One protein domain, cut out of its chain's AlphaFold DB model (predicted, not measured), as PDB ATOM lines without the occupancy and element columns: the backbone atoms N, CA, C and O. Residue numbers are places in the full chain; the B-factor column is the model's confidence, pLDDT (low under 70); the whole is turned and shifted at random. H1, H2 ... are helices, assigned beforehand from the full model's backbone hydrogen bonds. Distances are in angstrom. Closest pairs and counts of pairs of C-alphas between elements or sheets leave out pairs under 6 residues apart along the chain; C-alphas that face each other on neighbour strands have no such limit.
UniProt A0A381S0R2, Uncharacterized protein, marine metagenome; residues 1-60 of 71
ATOM      1  N   MET A   1      44.184 -10.861  21.783       46.34
ATOM      2  CA  MET A   1      45.311  -9.896  21.722       46.34
ATOM      3  C   MET A   1      44.976  -8.571  21.010       46.34
ATOM      4  O   MET A   1      45.729  -7.622  21.172       46.34
ATOM      5  N   ASN A   2      43.829  -8.431  20.323       53.69
ATOM      6  CA  ASN A   2      43.491  -7.208  19.564       53.69
ATOM      7  C   ASN A   2      43.022  -5.995  20.395       53.69
ATOM      8  O   ASN A   2      43.051  -4.876  19.892       53.69
ATOM      9  N   GLY A   3      42.594  -6.180  21.651       55.97
ATOM     10  CA  GLY A   3      42.130  -5.066  22.497       55.97
ATOM     11  C   GLY A   3      43.259  -4.127  22.940       55.97
ATOM     12  O   GLY A   3      43.122  -2.913  22.867       55.97
ATOM     13  N   PHE A   4      44.412  -4.690  23.306       54.38
ATOM     14  CA  PHE A   4      45.535  -3.931  23.867       54.38
ATOM     15  C   PHE A   4      46.249  -3.047  22.828       54.38
ATOM     16  O   PHE A   4      46.686  -1.938  23.135       54.38
ATOM     17  N   LEU A   5      46.329  -3.518  21.576       59.28
ATOM     18  CA  LEU A   5      46.848  -2.730  20.453       59.28
ATOM     19  C   LEU A   5      45.915  -1.556  20.118       59.28
ATOM     20  O   LEU A   5      46.383  -0.450  19.868       59.28
ATOM     21  N   ASN A   6      44.599  -1.774  20.182       71.12
ATOM     22  CA  ASN A   6      43.595  -0.744  19.910       71.12
ATOM     23  C   ASN A   6      43.609   0.361  20.982       71.12
ATOM     24  O   ASN A   6      43.487   1.541  20.656       71.12
ATOM     25  N   ASP A   7      43.839  -0.000  22.246       70.19
ATOM     26  CA  ASP A   7      43.935   0.963  23.347       70.19
ATOM     27  C   ASP A   7      45.187   1.849  23.247       70.19
ATOM     28  O   ASP A   7      45.085   3.061  23.442       70.19
ATOM     29  N   ARG A   8      46.350   1.294  22.864       77.00
ATOM     30  CA  ARG A   8      47.560   2.097  22.593       77.00
ATOM     31  C   ARG A   8      47.350   3.065  21.432       77.00
ATOM     32  O   ARG A   8      47.645   4.246  21.579       77.00
ATOM     33  N   THR A   9      46.810   2.599  20.307       81.38
ATOM     34  CA  THR A   9      46.558   3.459  19.140       81.38
ATOM     35  C   THR A   9      45.589   4.589  19.475       81.38
ATOM     36  O   THR A   9      45.843   5.737  19.120       81.38
ATOM     37  N   ARG A  10      44.515   4.307  20.222       77.44
ATOM     38  CA  ARG A  10      43.573   5.335  20.690       77.44
ATOM     39  C   ARG A  10      44.221   6.332  21.646       77.44
ATOM     40  O   ARG A  10      43.861   7.505  21.602       77.44
ATOM     41  N   LEU A  11      45.159   5.887  22.485       82.81
ATOM     42  CA  LEU A  11      45.891   6.763  23.399       82.81
ATOM     43  C   LEU A  11      46.744   7.758  22.610       82.81
ATOM     44  O   LEU A  11      46.655   8.960  22.846       82.81
ATOM     45  N   TYR A  12      47.514   7.261  21.640       86.06
ATOM     46  CA  TYR A  12      48.315   8.107  20.757       86.06
ATOM     47  C   TYR A  12      47.444   9.079  19.960       86.06
ATOM     48  O   TYR A  12      47.776  10.257  19.883       86.06
ATOM     49  N   LEU A  13      46.300   8.619  19.441       85.50
ATOM     50  CA  LEU A  13      45.351   9.468  18.717       85.50
ATOM     51  C   LEU A  13      44.768  10.572  19.616       85.50
ATOM     52  O   LEU A  13      44.671  11.723  19.204       85.50
ATOM     53  N   GLY A  14      44.416  10.237  20.860       82.94
ATOM     54  CA  GLY A  14      43.908  11.193  21.844       82.94
ATOM     55  C   GLY A  14      44.940  12.254  22.221       82.94
ATOM     56  O   GLY A  14      44.627  13.441  22.211       82.94
ATOM     57  N   ILE A  15      46.184  11.845  22.491       86.56
ATOM     58  CA  ILE A  15      47.295  12.767  22.779       86.56
ATOM     59  C   ILE A  15      47.577  13.663  21.568       86.56
ATOM     60  O   ILE A  15      47.725  14.874  21.727       86.56
ATOM     61  N   PHE A  16      47.595  13.092  20.361       89.69
ATOM     62  CA  PHE A  16      47.766  13.848  19.122       89.69
ATOM     63  C   PHE A  16      46.684  14.920  18.965       89.69
ATOM     64  O   PHE A  16      47.007  16.074  18.694       89.69
ATOM     65  N   PHE A  17      45.417  14.578  19.210       87.56
ATOM     66  CA  PHE A  17      44.325  15.546  19.155       87.56
ATOM     67  C   PHE A  17      44.449  16.656  20.205       87.56
ATOM     68  O   PHE A  17      44.171  17.810  19.890       87.56
ATOM     69  N   VAL A  18      44.918  16.356  21.418       87.31
ATOM     70  CA  VAL A  18      45.176  17.390  22.436       87.31
ATOM     71  C   VAL A  18      46.267  18.357  21.969       87.31
ATOM     72  O   VAL A  18      46.067  19.568  22.014       87.31
ATOM     73  N   ILE A  19      47.393  17.844  21.463       89.69
ATOM     74  CA  ILE A  19      48.493  18.680  20.955       89.69
ATOM     75  C   ILE A  19      48.029  19.516  19.753       89.69
ATOM     76  O   ILE A  19      48.278  20.720  19.704       89.69
ATOM     77  N   ALA A  20      47.303  18.905  18.812       89.19
ATOM     78  CA  ALA A  20      46.746  19.595  17.654       89.19
ATOM     79  C   ALA A  20      45.776  20.709  18.071       89.19
ATOM     80  O   ALA A  20      45.864  21.821  17.557       89.19
ATOM     81  N   SER A  21      44.895  20.450  19.043       86.38
ATOM     82  CA  SER A  21      43.977  21.458  19.576       86.38
ATOM     83  C   SER A  21      44.716  22.656  20.167       86.38
ATOM     84  O   SER A  21      44.294  23.783  19.917       86.38
ATOM     85  N   ILE A  22      45.811  22.440  20.903       89.12
ATOM     86  CA  ILE A  22      46.636  23.531  21.442       89.12
ATOM     87  C   ILE A  22      47.236  24.355  20.296       89.12
ATOM     88  O   ILE A  22      47.177  25.583  20.328       89.12
ATOM     89  N   GLY A  23      47.745  23.697  19.251       89.06
ATOM     90  CA  GLY A  23      48.263  24.368  18.055       89.06
ATOM     91  C   GLY A  23      47.213  25.239  17.359       89.06
ATOM     92  O   GLY A  23      47.468  26.412  17.094       89.06
ATOM     93  N   PHE A  24      46.007  24.706  17.136       86.69
ATOM     94  CA  PHE A  24      44.894  25.464  16.551       86.69
ATOM     95  C   PHE A  24      44.435  26.623  17.438       86.69
ATOM     96  O   PHE A  24      44.030  27.661  16.924       86.69
ATOM     97  N   PHE A  25      44.529  26.482  18.758       86.38
ATOM     98  CA  PHE A  25      44.196  27.547  19.698       86.38
ATOM     99  C   PHE A  25      45.191  28.713  19.616       86.38
ATOM    100  O   PHE A  25      44.784  29.871  19.541       86.38
ATOM    101  N   ILE A  26      46.494  28.413  19.557       87.62
ATOM    102  CA  ILE A  26      47.555  29.417  19.370       87.62
ATOM    103  C   ILE A  26      47.423  30.078  17.994       87.62
ATOM    104  O   ILE A  26      47.459  31.304  17.896       87.62
ATOM    105  N   TYR A  27      47.204  29.286  16.943       84.88
ATOM    106  CA  TYR A  27      46.983  29.792  15.589       84.88
ATOM    107  C   TYR A  27      45.757  30.710  15.531       84.88
ATOM    108  O   TYR A  27      45.841  31.832  15.048       84.88
ATOM    109  N   GLY A  28      44.636  30.299  16.125       82.06
ATOM    110  CA  GLY A  28      43.439  31.129  16.215       82.06
ATOM    111  C   GLY A  28      43.636  32.397  17.046       82.06
ATOM    112  O   GLY A  28      42.937  33.383  16.819       82.06
ATOM    113  N   TRP A  29      44.555  32.397  18.015       80.00
ATOM    114  CA  TRP A  29      44.940  33.606  18.744       80.00
ATOM    115  C   TRP A  29      45.753  34.566  17.865       80.00
ATOM    116  O   TRP A  29      45.506  35.770  17.904       80.00
ATOM    117  N   MET A  30      46.668  34.051  17.036       82.81
ATOM    118  CA  MET A  30      47.382  34.848  16.027       82.81
ATOM    119  C   MET A  30      46.429  35.387  14.953       82.81
ATOM    120  O   MET A  30      46.486  36.563  14.627       82.81
ATOM    121  N   GLU A  31      45.492  34.586  14.452       77.31
ATOM    122  CA  GLU A  31      44.534  35.030  13.430       77.31
ATOM    123  C   GLU A  31      43.617  36.159  13.938       77.31
ATOM    124  O   GLU A  31      43.221  37.052  13.183       77.31
ATOM    125  N   ARG A  32      43.307  36.150  15.246       71.62
ATOM    126  CA  ARG A  32      42.528  37.201  15.916       71.62
ATOM    127  C   ARG A  32      43.188  38.569  15.781       71.62
ATOM    128  O   ARG A  32      42.481  39.558  15.601       71.62
ATOM    129  N   SER A  33      44.515  38.645  15.893       67.88
ATOM    130  CA  SER A  33      45.229  39.923  15.802       67.88
ATOM    131  C   SER A  33      45.253  40.485  14.376       67.88
ATOM    132  O   SER A  33      45.508  41.674  14.209       67.88
ATOM    133  N   VAL A  34      44.912  39.666  13.372       74.06
ATOM    134  CA  VAL A  34      44.834  40.035  11.948       74.06
ATOM    135  C   VAL A  34      43.399  40.412  11.522       74.06
ATOM    136  O   VAL A  34      43.172  40.833  10.393       74.06
ATOM    137  N   GLY A  35      42.415  40.320  12.428       68.00
ATOM    138  CA  GLY A  35      41.028  40.739  12.174       68.00
ATOM    139  C   GLY A  35      40.122  39.661  11.567       68.00
ATOM    140  O   GLY A  35      38.983  39.958  11.208       68.00
ATOM    141  N   ASN A  36      40.588  38.412  11.473       69.56
ATOM    142  CA  ASN A  36      39.770  37.291  11.009       69.56
ATOM    143  C   ASN A  36      38.746  36.906  12.106       69.56
ATOM    144  O   ASN A  36      39.103  36.939  13.294       69.56
ATOM    145  N   PRO A  37      37.482  36.548  11.786       64.38
ATOM    146  CA  PRO A  37      36.484  36.232  12.798       64.38
ATOM    147  C   PRO A  37      36.942  35.045  13.644       64.38
ATOM    148  O   PRO A  37      36.961  33.897  13.204       64.38
ATOM    149  N   PHE A  38      37.267  35.354  14.897       62.09
ATOM    150  CA  PHE A  38      37.781  34.476  15.951       62.09
ATOM    151  C   PHE A  38      37.060  33.119  16.086       62.09
ATOM    152  O   PHE A  38      37.609  32.162  16.623       62.09
ATOM    153  N   ASN A  39      35.825  33.021  15.600       74.31
ATOM    154  CA  ASN A  39      34.901  31.945  15.918       74.31
ATOM    155  C   ASN A  39      35.231  30.596  15.244       74.31
ATOM    156  O   ASN A  39      35.113  29.555  15.882       74.31
ATOM    157  N   GLN A  40      35.668  30.570  13.978       79.75
ATOM    158  CA  GLN A  40      35.806  29.295  13.246       79.75
ATOM    159  C   GLN A  40      37.003  28.449  13.699       79.75
ATOM    160  O   GLN A  40      36.851  27.252  13.936       79.75
ATOM    161  N   ILE A  41      38.182  29.057  13.854       81.25
ATOM    162  CA  ILE A  41      39.410  28.333  14.230       81.25
ATOM    163  C   ILE A  41      39.314  27.809  15.669       81.25
ATOM    164  O   ILE A  41      39.722  26.687  15.967       81.25
ATOM    165  N   TRP A  42      38.706  28.593  16.557       80.94
ATOM    166  CA  TRP A  42      38.486  28.207  17.947       80.94
ATOM    167  C   TRP A  42      37.432  27.111  18.081       80.94
ATOM    168  O   TRP A  42      37.622  26.167  18.848       80.94
ATOM    169  N   MET A  43      36.361  27.172  17.285       85.88
ATOM    170  CA  MET A  43      35.386  26.087  17.188       85.88
ATOM    171  C   MET A  43      36.042  24.792  16.691       85.88
ATOM    172  O   MET A  43      35.789  23.727  17.253       85.88
ATOM    173  N   LEU A  44      36.938  24.874  15.701       84.88
ATOM    174  CA  LEU A  44      37.703  23.721  15.224       84.88
ATOM    175  C   LEU A  44      38.589  23.131  16.332       84.88
ATOM    176  O   LEU A  44      38.595  21.917  16.529       84.88
ATOM    177  N   ALA A  45      39.280  23.981  17.100       84.12
ATOM    178  CA  ALA A  45      40.086  23.552  18.240       84.12
ATOM    179  C   ALA A  45      39.238  22.794  19.277       84.12
ATOM    180  O   ALA A  45      39.633  21.717  19.718       84.12
ATOM    181  N   ILE A  46      38.043  23.297  19.608       85.75
ATOM    182  CA  ILE A  46      37.113  22.641  20.541       85.75
ATOM    183  C   ILE A  46      36.635  21.287  20.001       85.75
ATOM    184  O   ILE A  46      36.616  20.309  20.749       85.75
ATOM    185  N   ILE A  47      36.285  21.191  18.714       88.12
ATOM    186  CA  ILE A  47      35.856  19.928  18.085       88.12
ATOM    187  C   ILE A  47      36.978  18.888  18.141       88.12
ATOM    188  O   ILE A  47      36.741  17.735  18.505       88.12
ATOM    189  N   ILE A  48      38.208  19.295  17.824       86.81
ATOM    190  CA  ILE A  48      39.392  18.434  17.890       86.81
ATOM    191  C   ILE A  48      39.634  17.966  19.333       86.81
ATOM    192  O   ILE A  48      39.880  16.779  19.566       86.81
ATOM    193  N   LEU A  49      39.495  18.862  20.313       87.06
ATOM    194  CA  LEU A  49      39.630  18.538  21.732       87.06
ATOM    195  C   LEU A  49      38.552  17.545  22.198       87.06
ATOM    196  O   LEU A  49      38.874  16.559  22.865       87.06
ATOM    197  N   MET A  50      37.290  17.745  21.799       85.88
ATOM    198  CA  MET A  50      36.194  16.806  22.069       85.88
ATOM    199  C   MET A  50      36.448  15.440  21.424       85.88
ATOM    200  O   MET A  50      36.243  14.412  22.071       85.88
ATOM    201  N   GLY A  51      36.950  15.409  20.186       83.38
ATOM    202  CA  GLY A  51      37.374  14.178  19.518       83.38
ATOM    203  C   GLY A  51      38.424  13.427  20.339       83.38
ATOM    204  O   GLY A  51      38.241  12.251  20.663       83.38
ATOM    205  N   GLY A  52      39.476  14.126  20.777       81.62
ATOM    206  CA  GLY A  52      40.505  13.581  21.666       81.62
ATOM    207  C   GLY A  52      39.939  13.039  22.982       81.62
ATOM    208  O   GLY A  52      40.265  11.917  23.380       81.62
ATOM    209  N   MET A  53      39.029  13.778  23.624       83.12
ATOM    210  CA  MET A  53      38.361  13.349  24.857       83.12
ATOM    211  C   MET A  53      37.575  12.049  24.675       83.12
ATOM    212  O   MET A  53      37.693  11.159  25.515       83.12
ATOM    213  N   VAL A  54      36.828  11.881  23.581       82.44
ATOM    214  CA  VAL A  54      36.071  10.643  23.304       82.44
ATOM    215  C   VAL A  54      37.007   9.440  23.145       82.44
ATOM    216  O   VAL A  54      36.712   8.348  23.647       82.44
ATOM    217  N   HIS A  55      38.155   9.624  22.487       76.75
ATOM    218  CA  HIS A  55      39.160   8.568  22.351       76.75
ATOM    219  C   HIS A  55      39.779   8.187  23.703       76.75
ATOM    220  O   HIS A  55      39.888   6.996  23.999       76.75
ATOM    221  N   LEU A  56      40.102   9.166  24.553       75.56
ATOM    222  CA  LEU A  56      40.669   8.937  25.887       75.56
ATOM    223  C   LEU A  56      39.651   8.331  26.870       75.56
ATOM    224  O   LEU A  56      39.976   7.394  27.604       75.56
ATOM    225  N   GLN A  57      38.398   8.791  26.851       74.50
ATOM    226  CA  GLN A  57      37.315   8.252  27.682       74.50
ATOM    227  C   GLN A  57      37.018   6.782  27.359       74.50
ATOM    228  O   GLN A  57      36.798   5.990  28.277       74.50
ATOM    229  N   LYS A  58      37.068   6.377  26.080       68.00
ATOM    230  CA  LYS A  58      36.902   4.966  25.678       68.00
ATOM    231  C   LYS A  58      37.997   4.050  26.231       68.00
ATOM    232  O   LYS A  58      37.709   2.891  26.509       68.00
ATOM    233  N   ILE A  59      39.217   4.552  26.424       65.19
ATOM    234  CA  ILE A  59      40.322   3.789  27.031       65.19
ATOM    235  C   ILE A  59      40.093   3.623  28.541       65.19
ATOM    236  O   ILE A  59      40.266   2.534  29.086       65.19
ATOM    237  N   GLY A  60      39.645   4.683  29.224       58.50
ATOM    238  CA  GLY A  60      39.321   4.640  30.657       58.50
ATOM    239  C   GLY A  60      38.073   3.808  30.987       58.50
ATOM    240  O   GLY A  60      38.043   3.107  31.999       58.50
TER     241      GLY A  60
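Overview. This is residues 1 to 60 of the 71 residues of an uncharacterized protein of marine metagenome (UniProt A0A381S0R2). This is a long helical hairpin: H1 runs nearly the full length, and the shorter H2 folds back beside it after a tight turn. Near its beginning, H1 reaches past the end of H2. The printed part has 60 residues with two named helices, H1 then H2, and no named strand; the class is all helix. It is a rod spanning 52 by 13 by 13 A, loose, with a radius of gyration of the C-alphas of 14.4 A.

Along the chain. H1 is residues 2 to 33, 47.3 A from first to last C-alpha, beginning at C-alpha 2 (43.491, -7.208, 19.564). H2 is residues 39 to 60, 31.3 A long, ending at C-alpha 60 (39.321, 4.640, 30.657).

Arrangement. H1 and H2 form a helical hairpin and touch, with 42 pairs of C-alphas within 8 A. Their closest C-alphas, of Gly 14 and Gly 52, are 4.2 A apart. They run opposite ways at a shallow tilt of 19 degrees. O i to N i+4 pairs are within hydrogen-bond range in 27 of 28 cases in H1 and 17 of 18 in H2.

Size, cuts and confidence. The C-alphas farthest apart, of Met 1 and Gly 35, are 51.7 A apart. The printed part has no cut, and its one link is tight. Confidence is under 70 at residues 1 to 5, 33, 35 to 38 and 58 to 60.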